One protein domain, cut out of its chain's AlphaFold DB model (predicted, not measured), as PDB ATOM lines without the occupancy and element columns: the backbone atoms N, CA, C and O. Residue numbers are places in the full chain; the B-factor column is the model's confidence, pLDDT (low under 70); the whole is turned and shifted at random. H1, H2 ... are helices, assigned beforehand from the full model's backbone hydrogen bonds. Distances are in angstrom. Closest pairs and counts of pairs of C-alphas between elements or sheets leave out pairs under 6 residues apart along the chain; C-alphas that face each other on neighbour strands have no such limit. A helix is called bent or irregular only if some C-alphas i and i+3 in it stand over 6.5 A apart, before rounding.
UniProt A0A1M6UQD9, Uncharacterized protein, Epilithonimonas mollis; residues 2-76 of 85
ATOM      1  N   LEU A   2      -3.464 218.583 172.527       93.19
ATOM      2  CA  LEU A   2      -4.191 218.002 171.380       93.19
ATOM      3  C   LEU A   2      -4.306 218.945 170.165       93.19
ATOM      4  O   LEU A   2      -3.984 218.539 169.060       93.19
ATOM      5  N   LEU A   3      -4.660 220.219 170.383       95.19
ATOM      6  CA  LEU A   3      -4.680 221.232 169.314       95.19
ATOM      7  C   LEU A   3      -3.306 221.427 168.666       95.19
ATOM      8  O   LEU A   3      -3.212 221.548 167.456       95.19
ATOM      9  N   LYS A   4      -2.233 221.387 169.466       95.56
ATOM     10  CA  LYS A   4      -0.869 221.536 168.953       95.56
ATOM     11  C   LYS A   4      -0.483 220.376 168.032       95.56
ATOM     12  O   LYS A   4       0.096 220.611 166.985       95.56
ATOM     13  N   VAL A   5      -0.856 219.148 168.402       94.44
ATOM     14  CA  VAL A   5      -0.659 217.966 167.548       94.44
ATOM     15  C   VAL A   5      -1.427 218.125 166.236       94.44
ATOM     16  O   VAL A   5      -0.856 217.919 165.176       94.44
ATOM     17  N   ALA A   6      -2.682 218.576 166.291       94.69
ATOM     18  CA  ALA A   6      -3.471 218.802 165.084       94.69
ATOM     19  C   ALA A   6      -2.882 219.903 164.183       94.69
ATOM     20  O   ALA A   6      -2.846 219.740 162.970       94.69
ATOM     21  N   GLU A   7      -2.374 221.002 164.749       94.69
ATOM     22  CA  GLU A   7      -1.648 222.033 163.989       94.69
ATOM     23  C   GLU A   7      -0.390 221.471 163.312       94.69
ATOM     24  O   GLU A   7      -0.121 221.773 162.148       94.69
ATOM     25  N   ASP A   8       0.376 220.650 164.032       95.06
ATOM     26  CA  ASP A   8       1.584 220.016 163.502       95.06
ATOM     27  C   ASP A   8       1.236 219.017 162.379       95.06
ATOM     28  O   ASP A   8       1.958 218.938 161.378       95.06
ATOM     29  N   ASP A   9       0.093 218.333 162.480       94.12
ATOM     30  CA  ASP A   9      -0.450 217.474 161.426       94.12
ATOM     31  C   ASP A   9      -0.884 218.287 160.195       94.12
ATOM     32  O   ASP A   9      -0.543 217.906 159.075       94.12
ATOM     33  N   VAL A  10      -1.534 219.448 160.355       94.44
ATOM     34  CA  VAL A  10      -1.865 220.338 159.217       94.44
ATOM     35  C   VAL A  10      -0.607 220.749 158.443       94.44
ATOM     36  O   VAL A  10      -0.632 220.841 157.215       94.44
ATOM     37  N   ILE A  11       0.502 220.992 159.144       92.81
ATOM     38  CA  ILE A  11       1.783 221.362 158.523       92.81
ATOM     39  C   ILE A  11       2.426 220.156 157.824       92.81
ATOM     40  O   ILE A  11       2.986 220.293 156.731       92.81
ATOM     41  N   SER A  12       2.375 218.986 158.463       93.31
ATOM     42  CA  SER A  12       3.072 217.778 158.008       93.31
ATOM     43  C   SER A  12       2.356 217.098 156.840       93.31
ATOM     44  O   SER A  12       3.002 216.666 155.879       93.31
ATOM     45  N   PHE A  13       1.024 217.054 156.873       91.12
ATOM     46  CA  PHE A  13       0.186 216.524 155.804       91.12
ATOM     47  C   PHE A  13      -0.200 217.651 154.846       91.12
ATOM     48  O   PHE A  13      -1.141 218.396 155.086       91.12
ATOM     49  N   ARG A  14       0.534 217.780 153.735       84.94
ATOM     50  CA  ARG A  14       0.295 218.833 152.726       84.94
ATOM     51  C   ARG A  14      -1.009 218.654 151.931       84.94
ATOM     52  O   ARG A  14      -1.380 219.565 151.200       84.94
ATOM     53  N   ASN A  15      -1.641 217.486 152.017       89.19
ATOM     54  CA  ASN A  15      -2.876 217.093 151.340       89.19
ATOM     55  C   ASN A  15      -3.602 216.003 152.152       89.19
ATOM     56  O   ASN A  15      -2.994 215.404 153.043       89.19
ATOM     57  N   ASN A  16      -4.871 215.726 151.823       89.88
ATOM     58  CA  ASN A  16      -5.692 214.682 152.455       89.88
ATOM     59  C   ASN A  16      -5.806 214.833 153.985       89.88
ATOM     60  O   ASN A  16      -5.839 213.845 154.727       89.88
ATOM     61  N   ASN A  17      -5.788 216.073 154.472       93.75
ATOM     62  CA  ASN A  17      -5.829 216.399 155.895       93.75
ATOM     63  C   ASN A  17      -7.175 217.013 156.312       93.75
ATOM     64  O   ASN A  17      -7.339 217.398 157.464       93.75
ATOM     65  N   GLU A  18      -8.163 217.043 155.414       94.06
ATOM     66  CA  GLU A  18      -9.460 217.710 155.591       94.06
ATOM     67  C   GLU A  18     -10.272 217.103 156.740       94.06
ATOM     68  O   GLU A  18     -11.126 217.760 157.338       94.06
ATOM     69  N   TRP A  19      -9.975 215.854 157.104       92.75
ATOM     70  CA  TRP A  19     -10.551 215.197 158.269       92.75
ATOM     71  C   TRP A  19     -10.220 215.927 159.581       92.75
ATOM     72  O   TRP A  19     -11.047 215.884 160.493       92.75
ATOM     73  N   LEU A  20      -9.096 216.657 159.655       94.94
ATOM     74  CA  LEU A  20      -8.704 217.477 160.810       94.94
ATOM     75  C   LEU A  20      -9.657 218.650 161.067       94.94
ATOM     76  O   LEU A  20      -9.631 219.206 162.161       94.94
ATOM     77  N   ASN A  21     -10.512 219.025 160.109       95.00
ATOM     78  CA  ASN A  21     -11.549 220.037 160.336       95.00
ATOM     79  C   ASN A  21     -12.650 219.547 161.288       95.00
ATOM     80  O   ASN A  21     -13.353 220.361 161.883       95.00
ATOM     81  N   ASN A  22     -12.805 218.230 161.439       95.25
ATOM     82  CA  ASN A  22     -13.820 217.639 162.303       95.25
ATOM     83  C   ASN A  22     -13.257 217.462 163.711       95.25
ATOM     84  O   ASN A  22     -12.123 217.010 163.898       95.25
ATOM     85  N   HIS A  23     -14.069 217.764 164.720       96.06
ATOM     86  CA  HIS A  23     -13.664 217.544 166.102       96.06
ATOM     87  C   HIS A  23     -13.498 216.022 166.342       96.06
ATOM     88  O   HIS A  23     -14.383 215.259 165.963       96.06
ATOM     89  N   PRO A  24     -12.455 215.518 167.039       94.50
ATOM     90  CA  PRO A  24     -12.238 214.071 167.228       94.50
ATOM     91  C   PRO A  24     -13.444 213.294 167.790       94.50
ATOM     92  O   PRO A  24     -13.739 212.178 167.359       94.50
ATOM     93  N   ASN A  25     -14.196 213.903 168.714       95.94
ATOM     94  CA  ASN A  25     -15.471 213.373 169.225       95.94
ATOM     95  C   ASN A  25     -16.572 213.137 168.176       95.94
ATOM     96  O   ASN A  25     -17.543 212.450 168.490       95.94
ATOM     97  N   GLU A  26     -16.457 213.705 166.977       95.75
ATOM     98  CA  GLU A  26     -17.391 213.493 165.869       95.75
ATOM     99  C   GLU A  26     -17.065 212.242 165.052       95.75
ATOM    100  O   GLU A  26     -17.876 211.840 164.210       95.75
ATOM    101  N   SER A  27     -15.915 211.609 165.304       95.38
ATOM    102  CA  SER A  27     -15.597 210.303 164.735       95.38
ATOM    103  C   SER A  27     -16.653 209.265 165.112       95.38
ATOM    104  O   SER A  27     -17.288 209.330 166.168       95.38
ATOM    105  N   PHE A  28     -16.805 208.266 164.247       95.12
ATOM    106  CA  PHE A  28     -17.718 207.151 164.476       95.12
ATOM    107  C   PHE A  28     -17.429 206.451 165.814       95.12
ATOM    108  O   PHE A  28     -18.352 206.228 166.593       95.12
ATOM    109  N   PHE A  29     -16.143 206.246 166.134       95.56
ATOM    110  CA  PHE A  29     -15.686 205.677 167.406       95.56
ATOM    111  C   PHE A  29     -16.276 206.385 168.629       95.56
ATOM    112  O   PHE A  29     -16.882 205.755 169.490       95.56
ATOM    113  N   PHE A  30     -16.121 207.709 168.706       95.94
ATOM    114  CA  PHE A  30     -16.590 208.466 169.865       95.94
ATOM    115  C   PHE A  30     -18.099 208.735 169.845       95.94
ATOM    116  O   PHE A  30     -18.657 209.041 170.903       95.94
ATOM    117  N   LYS A  31     -18.774 208.643 168.693       95.25
ATOM    118  CA  LYS A  31     -20.241 208.748 168.599       95.25
ATOM    119  C   LYS A  31     -20.942 207.503 169.145       95.25
ATOM    120  O   LYS A  31     -21.891 207.653 169.903       95.25
ATOM    121  N   GLU A  32     -20.414 206.321 168.846       96.88
ATOM    122  CA  GLU A  32     -21.038 205.025 169.150       96.88
ATOM    123  C   GLU A  32     -20.174 204.178 170.107       96.88
ATOM    124  O   GLU A  32     -20.021 202.975 169.910       96.88
ATOM    125  N   ILE A  33     -19.569 204.797 171.136       97.19
ATOM    126  CA  ILE A  33     -18.566 204.150 172.014       97.19
ATOM    127  C   ILE A  33     -19.038 202.792 172.536       97.19
ATOM    128  O   ILE A  33     -18.289 201.825 172.462       97.19
ATOM    129  N   ASP A  34     -20.245 202.731 173.101       96.50
ATOM    130  CA  ASP A  34     -20.761 201.515 173.740       96.50
ATOM    131  C   ASP A  34     -20.929 200.373 172.736       96.50
ATOM    132  O   ASP A  34     -20.545 199.233 173.003       96.50
ATOM    133  N   ASP A  35     -21.453 200.701 171.558       96.88
ATOM    134  CA  ASP A  35     -21.692 199.747 170.488       96.88
ATOM    135  C   ASP A  35     -20.382 199.263 169.869       96.88
ATOM    136  O   ASP A  35     -20.198 198.056 169.711       96.88
ATOM    137  N   ILE A  36     -19.451 200.171 169.574       96.44
ATOM    138  CA  ILE A  36     -18.156 199.824 168.979       96.44
ATOM    139  C   ILE A  36     -17.290 199.054 169.971       96.44
ATOM    140  O   ILE A  36     -16.677 198.057 169.593       96.44
ATOM    141  N   TRP A  37     -17.262 199.465 171.241       96.50
ATOM    142  CA  TRP A  37     -16.541 198.724 172.272       96.50
ATOM    143  C   TRP A  37     -17.053 197.287 172.340       96.50
ATOM    144  O   TRP A  37     -16.284 196.352 172.137       96.50
ATOM    145  N   LYS A  38     -18.364 197.110 172.525       95.75
ATOM    146  CA  LYS A  38     -18.963 195.789 172.731       95.75
ATOM    147  C   LYS A  38     -18.917 194.890 171.492       95.75
ATOM    148  O   LYS A  38     -18.697 193.692 171.632       95.75
ATOM    149  N   LYS A  39     -19.205 195.431 170.306       95.00
ATOM    150  CA  LYS A  39     -19.362 194.630 169.079       95.00
ATOM    151  C   LYS A  39     -18.037 194.397 168.364       95.00
ATOM    152  O   LYS A  39     -17.837 193.307 167.842       95.00
ATOM    153  N   GLU A  40     -17.149 195.389 168.366       93.81
ATOM    154  CA  GLU A  40     -15.941 195.368 167.534       93.81
ATOM    155  C   GLU A  40     -14.662 195.157 168.354       93.81
ATOM    156  O   GLU A  40     -13.776 194.431 167.914       93.81
ATOM    157  N   LEU A  41     -14.535 195.768 169.542       95.19
ATOM    158  CA  LEU A  41     -13.259 195.777 170.276       95.19
ATOM    159  C   LEU A  41     -13.129 194.692 171.347       95.19
ATOM    160  O   LEU A  41     -12.058 194.097 171.452       95.19
ATOM    161  N   VAL A  42     -14.185 194.418 172.118       94.88
ATOM    162  CA  VAL A  42     -14.173 193.403 173.190       94.88
ATOM    163  C   VAL A  42     -13.705 192.030 172.685       94.88
ATOM    164  O   VAL A  42     -12.802 191.473 173.310       94.88
ATOM    165  N   PRO A  43     -14.177 191.506 171.531       93.81
ATOM    166  CA  PRO A  43     -13.700 190.218 171.031       93.81
ATOM    167  C   PRO A  43     -12.178 190.168 170.839       93.81
ATOM    168  O   PRO A  43     -11.543 189.189 171.221       93.81
ATOM    169  N   THR A  44     -11.567 191.222 170.294       94.25
ATOM    170  CA  THR A  44     -10.107 191.293 170.125       94.25
ATOM    171  C   THR A  44      -9.390 191.531 171.454       94.25
ATOM    172  O   THR A  44      -8.327 190.956 171.687       94.25
ATOM    173  N   TYR A  45      -9.963 192.358 172.330       93.94
ATOM    174  CA  TYR A  45      -9.399 192.695 173.635       93.94
ATOM    175  C   TYR A  45      -9.287 191.471 174.555       93.94
ATOM    176  O   TYR A  45      -8.238 191.258 175.163       93.94
ATOM    177  N   GLU A  46     -10.332 190.644 174.611       92.19
ATOM    178  CA  GLU A  46     -10.378 189.464 175.481       92.19
ATOM    179  C   GLU A  46      -9.594 188.263 174.930       92.19
ATOM    180  O   GLU A  46      -9.121 187.441 175.713       92.19
ATOM    181  N   ASN A  47      -9.433 188.152 173.603       91.75
ATOM    182  CA  ASN A  47      -8.839 186.963 172.977       91.75
ATOM    183  C   ASN A  47      -7.418 187.181 172.449       91.75
ATOM    184  O   ASN A  47      -6.487 186.497 172.868       91.75
ATOM    185  N   ASP A  48      -7.229 188.109 171.510       93.62
ATOM    186  CA  ASP A  48      -5.951 188.234 170.800       93.62
ATOM    187  C   ASP A  48      -4.975 189.131 171.559       93.62
ATOM    188  O   ASP A  48      -3.778 188.839 171.641       93.62
ATOM    189  N   PHE A  49      -5.487 190.212 172.151       92.69
ATOM    190  CA  PHE A  49      -4.668 191.219 172.817       92.69
ATOM    191  C   PHE A  49      -4.005 190.692 174.093       92.69
ATOM    192  O   PHE A  49      -2.864 191.057 174.373       92.69
ATOM    193  N   VAL A  50      -4.659 189.788 174.832       91.38
ATOM    194  CA  VAL A  50      -4.099 189.198 176.063       91.38
ATOM    195  C   VAL A  50      -2.771 188.475 175.814       91.38
ATOM    196  O   VAL A  50      -1.877 188.521 176.657       91.38
ATOM    197  N   ASN A  51      -2.588 187.895 174.624       92.75
ATOM    198  CA  ASN A  51      -1.349 187.211 174.242       92.75
ATOM    199  C   ASN A  51      -0.160 188.171 174.072       92.75
ATOM    200  O   ASN A  51       0.984 187.726 173.990       92.75
ATOM    201  N   LEU A  52      -0.419 189.480 174.003       94.62
ATOM    202  CA  LEU A  52       0.590 190.527 173.846       94.62
ATOM    203  C   LEU A  52       0.985 191.176 175.182       94.62
ATOM    204  O   LEU A  52       1.801 192.100 175.193       94.62
ATOM    205  N   LEU A  53       0.416 190.727 176.307       91.88
ATOM    206  CA  LEU A  53       0.640 191.324 177.621       91.88
ATOM    207  C   LEU A  53       1.598 190.488 178.471       91.88
ATOM    208  O   LEU A  53       1.529 189.265 178.525       91.88
ATOM    209  N   TYR A  54       2.462 191.179 179.213       94.12
ATOM    210  CA  TYR A  54       3.297 190.564 180.250       94.12
ATOM    211  C   TYR A  54       2.562 190.377 181.591       94.12
ATOM    212  O   TYR A  54       3.114 189.785 182.515       94.12
ATOM    213  N   GLY A  55       1.347 190.915 181.727       91.75
ATOM    214  CA  GLY A  55       0.570 190.946 182.967       91.75
ATOM    215  C   GLY A  55      -0.917 190.676 182.727       91.75
ATOM    216  O   GLY A  55      -1.306 190.380 181.596       91.75
ATOM    217  N   PRO A  56      -1.753 190.758 183.777       92.81
ATOM    218  CA  PRO A  56      -3.177 190.494 183.648       92.81
ATOM    219  C   PRO A  56      -3.846 191.526 182.740       92.81
ATOM    220  O   PRO A  56      -3.466 192.700 182.720       92.81
ATOM    221  N   LEU A  57      -4.869 191.074 182.020       93.38
ATOM    222  CA  LEU A  57      -5.743 191.953 181.260       93.38
ATOM    223  C   LEU A  57      -6.523 192.852 182.241       93.38
ATOM    224  O   LEU A  57      -7.083 192.330 183.209       93.38
ATOM    225  N   PRO A  58      -6.539 194.182 182.041       92.38
ATOM    226  CA  PRO A  58      -7.411 195.069 182.806       92.38
ATOM    227  C   PRO A  58      -8.897 194.709 182.648       92.38
ATOM    228  O   PRO A  58      -9.292 194.077 181.672       92.38
ATOM    229  N   ASP A  59      -9.727 195.141 183.598       93.75
ATOM    230  CA  ASP A  59     -11.177 194.964 183.490       93.75
ATOM    231  C   ASP A  59     -11.737 195.792 182.321       93.75
ATOM    232  O   ASP A  59     -11.452 196.988 182.183       93.75
ATOM    233  N   GLU A  60     -12.555 195.167 181.473       94.50
ATOM    234  CA  GLU A  60     -13.093 195.822 180.277       94.50
ATOM    235  C   GLU A  60     -13.959 197.051 180.601       94.50
ATOM    236  O   GLU A  60     -13.960 198.028 179.845       94.50
ATOM    237  N   ASN A  61     -14.659 197.055 181.740       95.62
ATOM    238  CA  ASN A  61     -15.516 198.167 182.135       95.62
ATOM    239  C   ASN A  61     -14.681 199.353 182.613       95.62
ATOM    240  O   ASN A  61     -15.062 200.502 182.370       95.62
ATOM    241  N   GLU A  62     -13.532 199.107 183.244       96.69
ATOM    242  CA  GLU A  62     -12.576 200.161 183.599       96.69
ATOM    243  C   GLU A  62     -11.980 200.823 182.349       96.69
ATOM    244  O   GLU A  62     -11.870 202.058 182.276       96.69
ATOM    245  N   VAL A  63     -11.659 200.027 181.324       95.81
ATOM    246  CA  VAL A  63     -11.183 200.548 180.033       95.81
ATOM    247  C   VAL A  63     -12.275 201.372 179.351       95.81
ATOM    248  O   VAL A  63     -12.032 202.526 178.978       95.81
ATOM    249  N   LEU A  64     -13.500 200.848 179.264       97.12
ATOM    250  CA  LEU A  64     -14.645 201.564 178.698       97.12
ATOM    251  C   LEU A  64     -14.934 202.874 179.448       97.12
ATOM    252  O   LEU A  64     -15.155 203.922 178.828       97.12
ATOM    253  N   ALA A  65     -14.898 202.853 180.782       98.06
ATOM    254  CA  ALA A  65     -15.075 204.045 181.607       98.06
ATOM    255  C   ALA A  65     -13.996 205.096 181.315       98.06
ATOM    256  O   ALA A  65     -14.302 206.290 181.205       98.06
ATOM    257  N   THR A  66     -12.751 204.661 181.116       97.88
ATOM    258  CA  THR A  66     -11.636 205.537 180.741       97.88
ATOM    259  C   THR A  66     -11.850 206.155 179.359       97.88
ATOM    260  O   THR A  66     -11.681 207.367 179.202       97.88
ATOM    261  N   ILE A  67     -12.307 205.383 178.369       97.31
ATOM    262  CA  ILE A  67     -12.632 205.891 177.023       97.31
ATOM    263  C   ILE A  67     -13.740 206.955 177.098       97.31
ATOM    264  O   ILE A  67     -13.609 208.045 176.528       97.31
ATOM    265  N   LYS A  68     -14.807 206.698 177.864       98.00
ATOM    266  CA  LYS A  68     -15.893 207.670 178.086       98.00
ATOM    267  C   LYS A  68     -15.403 208.933 178.797       98.00
ATOM    268  O   LYS A  68     -15.840 210.038 178.469       98.00
ATOM    269  N   LEU A  69     -14.483 208.798 179.753       98.00
ATOM    270  CA  LEU A  69     -13.846 209.938 180.409       98.00
ATOM    271  C   LEU A  69     -13.026 210.772 179.413       98.00
ATOM    272  O   LEU A  69     -13.094 212.002 179.457       98.00
ATOM    273  N   LEU A  70     -12.288 210.134 178.500       96.56
ATOM    274  CA  LEU A  70     -11.548 210.829 177.444       96.56
ATOM    275  C   LEU A  70     -12.486 211.618 176.523       96.56
ATOM    276  O   LEU A  70     -12.221 212.800 176.304       96.56
ATOM    277  N   LYS A  71     -13.614 211.033 176.085       97.06
ATOM    278  CA  LYS A  71     -14.654 211.756 175.320       97.06
ATOM    279  C   LYS A  71     -15.068 213.045 176.032       97.06
ATOM    280  O   LYS A  71     -14.935 214.128 175.463       97.06
ATOM    281  N   LYS A  72     -15.460 212.946 177.309       97.50
ATOM    282  CA  LYS A  72     -15.876 214.096 178.139       97.50
ATOM    283  C   LYS A  72     -14.785 215.150 178.310       97.50
ATOM    284  O   LYS A  72     -15.071 216.338 178.435       97.50
ATOM    285  N   ARG A  73     -13.518 214.735 178.377       96.44
ATOM    286  CA  ARG A  73     -12.388 215.674 178.439       96.44
ATOM    287  C   ARG A  73     -12.204 216.399 177.112       96.44
ATOM    288  O   ARG A  73     -11.955 217.600 177.134       96.44
ATOM    289  N   MET A  74     -12.340 215.689 175.995       95.38
ATOM    290  CA  MET A  74     -12.240 216.277 174.662       95.38
ATOM    291  C   MET A  74     -13.413 217.204 174.342       95.38
ATOM    292  O   MET A  74     -13.188 218.204 173.687       95.38
ATOM    293  N   GLU A  75     -14.621 216.958 174.864       95.50
ATOM    294  CA  GLU A  75     -15.792 217.844 174.671       95.50
ATOM    295  C   GLU A  75     -15.546 219.284 175.140       95.50
ATOM    296  O   GLU A  75     -16.205 220.212 174.684       95.50
ATOM    297  N   LYS A  76     -14.599 219.481 176.062       96.06
ATOM    298  CA  LYS A  76     -14.228 220.801 176.586       96.06
ATOM    299  C   LYS A  76     -13.225 221.540 175.699       96.06
ATOM    300  O   LYS A  76     -12.852 222.663 176.030       96.06
TER     301      LYS A  76
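What this domain is: This is residues 2 to 76 of the 85 residues of an uncharacterized protein of Epilithonimonas mollis (UniProt A0A1M6UQD9). The model is an open arch of helices: H4 and H6, running opposite ways and touching, make its span together with the short H3, while H1 with H2 forms one leg and H5 with the link after it forms the other. Residues 11 to 16 and residues 51 to 56 stick out at the far ends of the two legs. The printed part has 75 residues with six named helices, H1 to H6 in chain order, and no named strand; its class is all helix. It is loose, with a radius of gyration of the C-alphas of 15.5 A, and elongated, spanning 40 by 24 by 20 A.

Where its parts are: Find C-alpha 2 at (-4.191, 218.002, 171.380); from there H1, residues 2 to 12, runs 15.2 A to C-alpha 12. After it come two short helices, H2 at residues 18 to 21 and H3 at residues 28 to 31. Look next at C-alpha 33, at (-18.566, 204.150, 172.014), where H4 begins; it covers residues 33 to 47 and is 19.8 A long. H4 is irregular, but only just: C-alphas 39 and 42 are 6.7 A apart. H5 is residues 49 to 52. H6, residues 60 to 74, is 21.2 A long and ends at C-alpha 74, (-12.240, 216.277, 174.662).

How they stand to each other: Start at Trp 37 and Leu 64, whose C-alphas, 7.3 A apart, are the closest of H4 and H6. These two helices touch at a steep tilt of 42 degrees and run opposite ways. H3 is close to H6 but not clearly touching, the closest C-alphas being those of Phe 30 and Lys 71, 6.7 A apart. H3 is also close to H4 but not clearly touching, with the C-alphas of Phe 29 and Ile 36 closest at 6.5 A. Farther out, H1 and H2 are close but not clearly touching, with the C-alphas of Ala 6 and Leu 20 closest at 6.9 A. H4 and H5 meet only through their link. Among the pairs that stay apart are H1 and H6, H2 and H3, and H5 and H6. In H1 and H6 every O i to N i+4 pair is within hydrogen-bond range, in H4 8 of 11 are, and H2, H3 and H5 are too short for such a pair.

The domain as a whole: The two C-alphas farthest apart are those of Arg 14 and Pro 56, 42.1 A, while those of Leu 2 and Lys 76 are 11.6 A apart. The printed part has no cut and no long link. Its mean pLDDT is 94.6, and no printed residue is under 70.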